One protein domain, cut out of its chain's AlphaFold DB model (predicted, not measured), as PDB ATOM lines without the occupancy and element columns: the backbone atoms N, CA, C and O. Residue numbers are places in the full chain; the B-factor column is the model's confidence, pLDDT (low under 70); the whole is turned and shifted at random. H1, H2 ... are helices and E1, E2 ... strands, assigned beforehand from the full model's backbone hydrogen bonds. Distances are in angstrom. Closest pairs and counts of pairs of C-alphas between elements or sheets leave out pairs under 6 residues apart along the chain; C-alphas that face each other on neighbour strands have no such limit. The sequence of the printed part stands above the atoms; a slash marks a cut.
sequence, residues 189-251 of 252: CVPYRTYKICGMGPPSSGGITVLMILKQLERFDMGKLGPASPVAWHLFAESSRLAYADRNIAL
ATOM      1  N   CYS A 189     138.986 211.488 259.926       95.75
ATOM      2  CA  CYS A 189     139.433 212.397 258.873       95.75
ATOM      3  C   CYS A 189     139.942 213.723 259.450       95.75
ATOM      4  O   CYS A 189     139.236 214.377 260.213       95.75
ATOM      5  N   VAL A 190     141.130 214.163 259.028       95.69
ATOM      6  CA  VAL A 190     141.785 215.395 259.499       95.69
ATOM      7  C   VAL A 190     142.348 216.179 258.300       95.69
ATOM      8  O   VAL A 190     142.920 215.569 257.392       95.69
ATOM      9  N   PRO A 191     142.205 217.519 258.248       96.44
ATOM     10  CA  PRO A 191     142.854 218.332 257.222       96.44
ATOM     11  C   PRO A 191     144.375 218.358 257.432       96.44
ATOM     12  O   PRO A 191     144.837 218.586 258.550       96.44
ATOM     13  N   TYR A 192     145.152 218.166 256.370       97.12
ATOM     14  CA  TYR A 192     146.609 218.293 256.353       97.12
ATOM     15  C   TYR A 192     147.037 219.079 255.112       97.12
ATOM     16  O   TYR A 192     146.886 218.611 253.979       97.12
ATOM     17  N   ARG A 193     147.567 220.287 255.326       95.00
ATOM     18  CA  ARG A 193     147.839 221.285 254.280       95.00
ATOM     19  C   ARG A 193     146.584 221.496 253.409       95.00
ATOM     20  O   ARG A 193     145.541 221.860 253.939       95.00
ATOM     21  N   THR A 194     146.655 221.251 252.101       96.25
ATOM     22  CA  THR A 194     145.524 221.363 251.158       96.25
ATOM     23  C   THR A 194     144.636 220.113 251.075       96.25
ATOM     24  O   THR A 194     143.644 220.121 250.348       96.25
ATOM     25  N   TYR A 195     144.964 219.031 251.789       96.69
ATOM     26  CA  TYR A 195     144.286 217.735 251.682       96.69
ATOM     27  C   TYR A 195     143.411 217.430 252.903       96.69
ATOM     28  O   TYR A 195     143.684 217.881 254.013       96.69
ATOM     29  N   LYS A 196     142.397 216.576 252.729       95.25
ATOM     30  CA  LYS A 196     141.699 215.888 253.826       95.25
ATOM     31  C   LYS A 196     142.189 214.442 253.860       95.25
ATOM     32  O   LYS A 196     141.885 213.678 252.948       95.25
ATOM     33  N   ILE A 197     142.959 214.074 254.882       96.75
ATOM     34  CA  ILE A 197     143.480 212.712 255.041       96.75
ATOM     35  C   ILE A 197     142.517 211.934 255.932       96.75
ATOM     36  O   ILE A 197     142.196 212.375 257.034       96.75
ATOM     37  N   CYS A 198     142.061 210.782 255.445       95.88
ATOM     38  CA  CYS A 198     141.144 209.892 256.146       95.88
ATOM     39  C   CYS A 198     141.769 208.510 256.351       95.88
ATOM     40  O   CYS A 198     142.520 208.029 255.502       95.88
ATOM     41  N   GLY A 199     141.416 207.853 257.451       94.25
ATOM     42  CA  GLY A 199     141.831 206.492 257.768       94.25
ATOM     43  C   GLY A 199     140.867 205.810 258.737       94.25
ATOM     44  O   GLY A 199     139.813 206.347 259.075       94.25
ATOM     45  N   MET A 200     141.246 204.618 259.194       95.06
ATOM     46  CA  MET A 200     140.514 203.904 260.239       95.06
ATOM     47  C   MET A 200     140.897 204.441 261.626       95.06
ATOM     48  O   MET A 200     142.087 204.590 261.924       95.06
ATOM     49  N   GLY A 201     139.890 204.729 262.452       92.31
ATOM     50  CA  GLY A 201     140.044 205.055 263.872       92.31
ATOM     51  C   GLY A 201     140.016 203.810 264.772       92.31
ATOM     52  O   GLY A 201     140.145 202.689 264.272       92.31
ATOM     53  N   PRO A 202     139.824 203.975 266.095       91.94
ATOM     54  CA  PRO A 202     139.689 202.858 267.031       91.94
ATOM     55  C   PRO A 202     138.637 201.825 266.570       91.94
ATOM     56  O   PRO A 202     137.558 202.226 266.122       91.94
ATOM     57  N   PRO A 203     138.919 200.508 266.662       90.94
ATOM     58  CA  PRO A 203     140.033 199.884 267.387       90.94
ATOM     59  C   PRO A 203     141.393 199.882 266.656       90.94
ATOM     60  O   PRO A 203     142.376 199.389 267.204       90.94
ATOM     61  N   SER A 204     141.510 200.454 265.452       92.31
ATOM     62  CA  SER A 204     142.819 200.658 264.821       92.31
ATOM     63  C   SER A 204     143.540 201.881 265.395       92.31
ATOM     64  O   SER A 204     143.026 202.997 265.384       92.31
ATOM     65  N   SER A 205     144.790 201.696 265.825       94.25
ATOM     66  CA  SER A 205     145.688 202.808 266.172       94.25
ATOM     67  C   SER A 205     146.403 203.413 264.955       94.25
ATOM     68  O   SER A 205     147.042 204.459 265.080       94.25
ATOM     69  N   GLY A 206     146.305 202.793 263.773       92.94
ATOM     70  CA  GLY A 206     147.097 203.167 262.597       92.94
ATOM     71  C   GLY A 206     146.796 204.574 262.078       92.94
ATOM     72  O   GLY A 206     147.706 205.397 261.979       92.94
ATOM     73  N   GLY A 207     145.523 204.873 261.794       94.50
ATOM     74  CA  GLY A 207     145.122 206.167 261.232       94.50
ATOM     75  C   GLY A 207     145.465 207.338 262.154       94.50
ATOM     76  O   GLY A 207     146.058 208.319 261.713       94.50
ATOM     77  N   ILE A 208     145.170 207.206 263.449       95.38
ATOM     78  CA  ILE A 208     145.450 208.251 264.441       95.38
ATOM     79  C   ILE A 208     146.953 208.449 264.667       95.38
ATOM     80  O   ILE A 208     147.399 209.592 264.686       95.38
ATOM     81  N   THR A 209     147.762 207.383 264.720       96.62
ATOM     82  CA  THR A 209     149.229 207.514 264.858       96.62
ATOM     83  C   THR A 209     149.837 208.249 263.659       96.62
ATOM     84  O   THR A 209     150.612 209.187 263.840       96.62
ATOM     85  N   VAL A 210     149.434 207.900 262.431       97.25
ATOM     86  CA  VAL A 210     149.896 208.586 261.209       97.25
ATOM     87  C   VAL A 210     149.465 210.056 261.194       97.25
ATOM     88  O   VAL A 210     150.274 210.927 260.876       97.25
ATOM     89  N   LEU A 211     148.224 210.364 261.581       97.62
ATOM     90  CA  LEU A 211     147.729 211.743 261.634       97.62
ATOM     91  C   LEU A 211     148.420 212.585 262.721       97.62
ATOM     92  O   LEU A 211     148.709 213.753 262.469       97.62
ATOM     93  N   MET A 212     148.759 212.004 263.879       97.50
ATOM     94  CA  MET A 212     149.566 212.673 264.912       97.50
ATOM     95  C   MET A 212     150.977 213.002 264.407       97.50
ATOM     96  O   MET A 212     151.468 214.107 264.643       97.50
ATOM     97  N   ILE A 213     151.628 212.090 263.677       98.31
ATOM     98  CA  ILE A 213     152.944 212.338 263.060       98.31
ATOM     99  C   ILE A 213     152.838 213.461 262.021       98.31
ATOM    100  O   ILE A 213     153.598 214.428 262.070       98.31
ATOM    101  N   LEU A 214     151.861 213.384 261.112       98.06
ATOM    102  CA  LEU A 214     151.653 214.398 260.075       98.06
ATOM    103  C   LEU A 214     151.357 215.784 260.667       98.06
ATOM    104  O   LEU A 214     151.922 216.767 260.196       98.06
ATOM    105  N   LYS A 215     150.543 215.881 261.727       97.69
ATOM    106  CA  LYS A 215     150.247 217.162 262.392       97.69
ATOM    107  C   LYS A 215     151.461 217.779 263.084       97.69
ATOM    108  O   LYS A 215     151.650 218.989 262.992       97.69
ATOM    109  N   GLN A 216     152.324 216.975 263.703       97.88
ATOM    110  CA  GLN A 216     153.597 217.466 264.246       97.88
ATOM    111  C   GLN A 216     154.550 217.959 263.144       97.88
ATOM    112  O   GLN A 216     155.251 218.955 263.337       97.88
ATOM    113  N   LEU A 217     154.539 217.299 261.979       98.12
ATOM    114  CA  LEU A 217     155.373 217.637 260.823       98.12
ATOM    115  C   LEU A 217     154.831 218.787 259.955       98.12
ATOM    116  O   LEU A 217     155.567 219.334 259.135       98.12
ATOM    117  N   GLU A 218     153.566 219.186 260.116       97.56
ATOM    118  CA  GLU A 218     152.898 220.169 259.249       97.56
ATOM    119  C   GLU A 218     153.586 221.545 259.252       97.56
ATOM    120  O   GLU A 218     153.703 222.189 258.205       97.56
ATOM    121  N   ARG A 219     154.126 221.950 260.407       97.25
ATOM    122  CA  ARG A 219     154.873 223.207 260.600       97.25
ATOM    123  C   ARG A 219     156.248 223.248 259.920       97.25
ATOM    124  O   ARG A 219     156.857 224.311 259.877       97.25
ATOM    125  N   PHE A 220     156.751 222.119 259.420       97.69
ATOM    126  CA  PHE A 220     158.045 222.036 258.740       97.69
ATOM    127  C   PHE A 220     157.863 221.887 257.226       97.69
ATOM    128  O   PHE A 220     156.949 221.201 256.754       97.69
ATOM    129  N   ASP A 221     158.769 222.491 256.456       96.94
ATOM    130  CA  ASP A 221     158.846 222.305 255.006       96.94
ATOM    131  C   ASP A 221     159.627 221.024 254.669       96.94
ATOM    132  O   ASP A 221     160.791 221.030 254.265       96.94
ATOM    133  N   MET A 222     158.956 219.890 254.870       97.12
ATOM    134  CA  MET A 222     159.492 218.564 254.553       97.12
ATOM    135  C   MET A 222     159.778 218.391 253.050       97.12
ATOM    136  O   MET A 222     160.601 217.554 252.684       97.12
ATOM    137  N   GLY A 223     159.132 219.184 252.183       96.06
ATOM    138  CA  GLY A 223     159.367 219.175 250.738       96.06
ATOM    139  C   GLY A 223     160.722 219.778 250.380       96.06
ATOM    140  O   GLY A 223     161.503 219.147 249.673       96.06
ATOM    141  N   LYS A 224     161.038 220.953 250.937       97.81
ATOM    142  CA  LYS A 224     162.340 221.620 250.777       97.81
ATOM    143  C   LYS A 224     163.493 220.873 251.449       97.81
ATOM    144  O   LYS A 224     164.618 220.953 250.963       97.81
ATOM    145  N   LEU A 225     163.241 220.153 252.547       97.88
ATOM    146  CA  LEU A 225     164.249 219.273 253.150       97.88
ATOM    147  C   LEU A 225     164.531 218.041 252.271       97.88
ATOM    148  O   LEU A 225     165.689 217.668 252.101       97.88
ATOM    149  N   GLY A 226     163.492 217.425 251.704       97.06
ATOM    150  CA  GLY A 226     163.612 216.265 250.820       97.06
ATOM    151  C   GLY A 226     163.969 214.942 251.529       97.06
ATOM    152  O   GLY A 226     164.411 214.927 252.682       97.06
ATOM    153  N   PRO A 227     163.797 213.795 250.843       96.31
ATOM    154  CA  PRO A 227     163.883 212.461 251.453       96.31
ATOM    155  C   PRO A 227     165.306 212.016 251.829       96.31
ATOM    156  O   PRO A 227     165.466 211.040 252.557       96.31
ATOM    157  N   ALA A 228     166.342 212.709 251.347       97.56
ATOM    158  CA  ALA A 228     167.740 212.423 251.674       97.56
ATOM    159  C   ALA A 228     168.267 213.225 252.882       97.56
ATOM    160  O   ALA A 228     169.384 212.983 253.331       97.56
ATOM    161  N   SER A 229     167.500 214.188 253.414       98.31
ATOM    162  CA  SER A 229     167.978 215.077 254.478       98.31
ATOM    163  C   SER A 229     167.976 214.396 255.855       98.31
ATOM    164  O   SER A 229     166.909 213.986 256.324       98.31
ATOM    165  N   PRO A 230     169.115 214.357 256.578       98.19
ATOM    166  CA  PRO A 230     169.156 213.886 257.963       98.19
ATOM    167  C   PRO A 230     168.224 214.677 258.893       98.19
ATOM    168  O   PRO A 230     167.694 214.120 259.850       98.19
ATOM    169  N   VAL A 231     167.966 215.956 258.589       98.44
ATOM    170  CA  VAL A 231     167.031 216.799 259.353       98.44
ATOM    171  C   VAL A 231     165.587 216.333 259.149       98.44
ATOM    172  O   VAL A 231     164.838 216.251 260.120       98.44
ATOM    173  N   ALA A 232     165.196 215.957 257.925       98.25
ATOM    174  CA  ALA A 232     163.870 215.385 257.673       98.25
ATOM    175  C   ALA A 232     163.675 214.064 258.436       98.25
ATOM    176  O   ALA A 232     162.636 213.866 259.069       98.25
ATOM    177  N   TRP A 233     164.690 213.195 258.437       98.44
ATOM    178  CA  TRP A 233     164.660 211.933 259.180       98.44
ATOM    179  C   TRP A 233     164.634 212.129 260.698       98.44
ATOM    180  O   TRP A 233     163.861 211.451 261.370       98.44
ATOM    181  N   HIS A 234     165.391 213.085 261.242       98.56
ATOM    182  CA  HIS A 234     165.339 213.435 262.665       98.56
ATOM    183  C   HIS A 234     163.950 213.950 263.084       98.56
ATOM    184  O   HIS A 234     163.375 213.452 264.050       98.56
ATOM    185  N   LEU A 235     163.369 214.884 262.320       98.62
ATOM    186  CA  LEU A 235     162.025 215.413 262.583       98.62
ATOM    187  C   LEU A 235     160.949 214.318 262.507       98.62
ATOM    188  O   LEU A 235     160.044 214.284 263.344       98.62
ATOM    189  N   PHE A 236     161.052 213.411 261.530       98.25
ATOM    190  CA  PHE A 236     160.159 212.260 261.404       98.25
ATOM    191  C   PHE A 236     160.317 211.276 262.571       98.25
ATOM    192  O   PHE A 236     159.309 210.820 263.117       98.25
ATOM    193  N   ALA A 237     161.552 210.979 262.988       98.38
ATOM    194  CA  ALA A 237     161.841 210.081 264.103       98.38
ATOM    195  C   ALA A 237     161.278 210.616 265.427       98.38
ATOM    196  O   ALA A 237     160.567 209.886 266.115       98.38
ATOM    197  N   GLU A 238     161.497 211.893 265.749       98.50
ATOM    198  CA  GLU A 238     160.970 212.499 266.980       98.50
ATOM    199  C   GLU A 238     159.439 212.618 266.971       98.50
ATOM    200  O   GLU A 238     158.787 212.267 267.956       98.50
ATOM    201  N   SER A 239     158.843 213.010 265.838       98.56
ATOM    202  CA  SER A 239     157.377 213.049 265.695       98.56
ATOM    203  C   SER A 239     156.751 211.656 265.846       98.56
ATOM    204  O   SER A 239     155.678 211.505 266.436       98.56
ATOM    205  N   SER A 240     157.443 210.623 265.347       98.12
ATOM    206  CA  SER A 240     157.061 209.218 265.520       98.12
ATOM    207  C   SER A 240     157.213 208.771 266.970       98.12
ATOM    208  O   SER A 240     156.287 208.176 267.511       98.12
ATOM    209  N   ARG A 241     158.333 209.088 267.632       98.00
ATOM    210  CA  ARG A 241     158.603 208.734 269.034       98.00
ATOM    211  C   ARG A 241     157.494 209.228 269.965       98.00
ATOM    212  O   ARG A 241     157.047 208.471 270.824       98.00
ATOM    213  N   LEU A 242     157.023 210.459 269.761       97.94
ATOM    214  CA  LEU A 242     155.906 211.038 270.512       97.94
ATOM    215  C   LEU A 242     154.573 210.341 270.180       97.94
ATOM    216  O   LEU A 242     153.922 209.813 271.077       97.94
ATOM    217  N   ALA A 243     154.219 210.213 268.897       97.62
ATOM    218  CA  ALA A 243     152.965 209.570 268.488       97.62
ATOM    219  C   ALA A 243     152.862 208.086 268.911       97.62
ATOM    220  O   ALA A 243     151.777 207.602 269.237       97.62
ATOM    221  N   TYR A 244     153.984 207.356 268.937       96.31
ATOM    222  CA  TYR A 244     154.042 205.979 269.435       96.31
ATOM    223  C   TYR A 244     154.006 205.885 270.967       96.31
ATOM    224  O   TYR A 244     153.562 204.853 271.477       96.31
ATOM    225  N   ALA A 245     154.421 206.918 271.709       96.06
ATOM    226  CA  ALA A 245     154.222 206.975 273.157       96.06
ATOM    227  C   ALA A 245     152.724 207.100 273.481       96.06
ATOM    228  O   ALA A 245     152.176 206.231 274.162       96.06
ATOM    229  N   ASP A 246     152.039 208.075 272.877       95.62
ATOM    230  CA  ASP A 246     150.592 208.279 273.043       95.62
ATOM    231  C   ASP A 246     149.797 207.034 272.619       95.62
ATOM    232  O   ASP A 246     148.937 206.550 273.357       95.62
ATOM    233  N   ARG A 247     150.154 206.418 271.480       93.44
ATOM    234  CA  ARG A 247     149.567 205.145 271.026       93.44
ATOM    235  C   ARG A 247     149.741 204.010 272.034       93.44
ATOM    236  O   ARG A 247     148.907 203.107 272.062       93.44
ATOM    237  N   ASN A 248     150.817 203.977 272.817       87.56
ATOM    238  CA  ASN A 248     151.034 202.925 273.813       87.56
ATOM    239  C   ASN A 248     150.282 203.165 275.128       87.56
ATOM    240  O   ASN A 248     150.060 202.197 275.849       87.56
ATOM    241  N   ILE A 249     149.883 204.405 275.418       87.50
ATOM    242  CA  ILE A 249     149.167 204.777 276.647       87.50
ATOM    243  C   ILE A 249     147.649 204.800 276.418       87.50
ATOM    244  O   ILE A 249     146.901 204.265 277.229       87.50
ATOM    245  N   ALA A 250     147.188 205.385 275.308       82.75
ATOM    246  CA  ALA A 250     145.771 205.675 275.066       82.75
ATOM    247  C   ALA A 250     145.057 204.705 274.100       82.75
ATOM    248  O   ALA A 250     143.848 204.818 273.917       82.75
ATOM    249  N   LEU A 251     145.786 203.798 273.434       76.19
ATOM    250  CA  LEU A 251     145.265 202.953 272.341       76.19
ATOM    251  C   LEU A 251     145.757 201.491 272.416       76.19
ATOM    252  O   LEU A 251     146.034 200.869 271.381       76.19
TER     253      LEU A 251
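Overview. This is residues 189 to 251 of the 252 residues of an uncharacterized protein of Diploscapter pachys (UniProt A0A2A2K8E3). A small strand hairpin, E1 and E2, packs on one side of H1, and the long helix H3 crosses the opposite side of H1, with H1 in the middle. The short H2 sits at one end, where the chain folds back from H1 into H3. The printed part has 63 residues, with named elements in the order E1, E2, H1, H2, H3; the two strands form an antiparallel sheet, E1 - E2, and the class is mostly helix. It is only just compact, close to loose, with a radius of gyration of the C-alphas of 12.3 A and spans of 35 by 26 by 16 A.

Along the chain. E1 is residues 189 to 192, beginning at C-alpha 189 (139.433, 212.397, 258.873). E2 is residues 195 to 199, 13.0 A long. H1 is residues 206 to 217, 16.8 A from first to last C-alpha. H2 is residues 222 to 225. H3 is residues 230 to 250, 30.1 A long, ending at C-alpha 250 (145.771, 205.675, 275.066).

Arrangement. E1 and E2 are a hairpin, antiparallel at 145 degrees, with N 190 and O 197 within hydrogen-bond range at 2.9 A. The closest C-alphas of E2 and H1, Gly 199 and Gly 207, are 4.8 A apart. H1 touches H3 at a steep tilt of 45 degrees, opposite ways, with the C-alphas of Ile 213 and Ser 239 closest at 5.2 A. H1 and H2 meet only through their link. H2 and H3 only just touch, only at the corner, with 3 pairs of C-alphas within 8 A; the closest are Leu 225 and Ala 232, 6.0 A. E1 and E2 are each apart from H2 and H3. Every O i to N i+4 pair is within hydrogen-bond range in H1 and H3; H2 is too short for such a pair, and its one O i to N i+3 pair is not within range.

Size, cuts and confidence. The two farthest C-alphas, those of Pro 203 and Lys 224, are 35.3 A apart. The printed part has no cut and no long link. Mean pLDDT of the printed part is 95.8, and no printed residue is under 70.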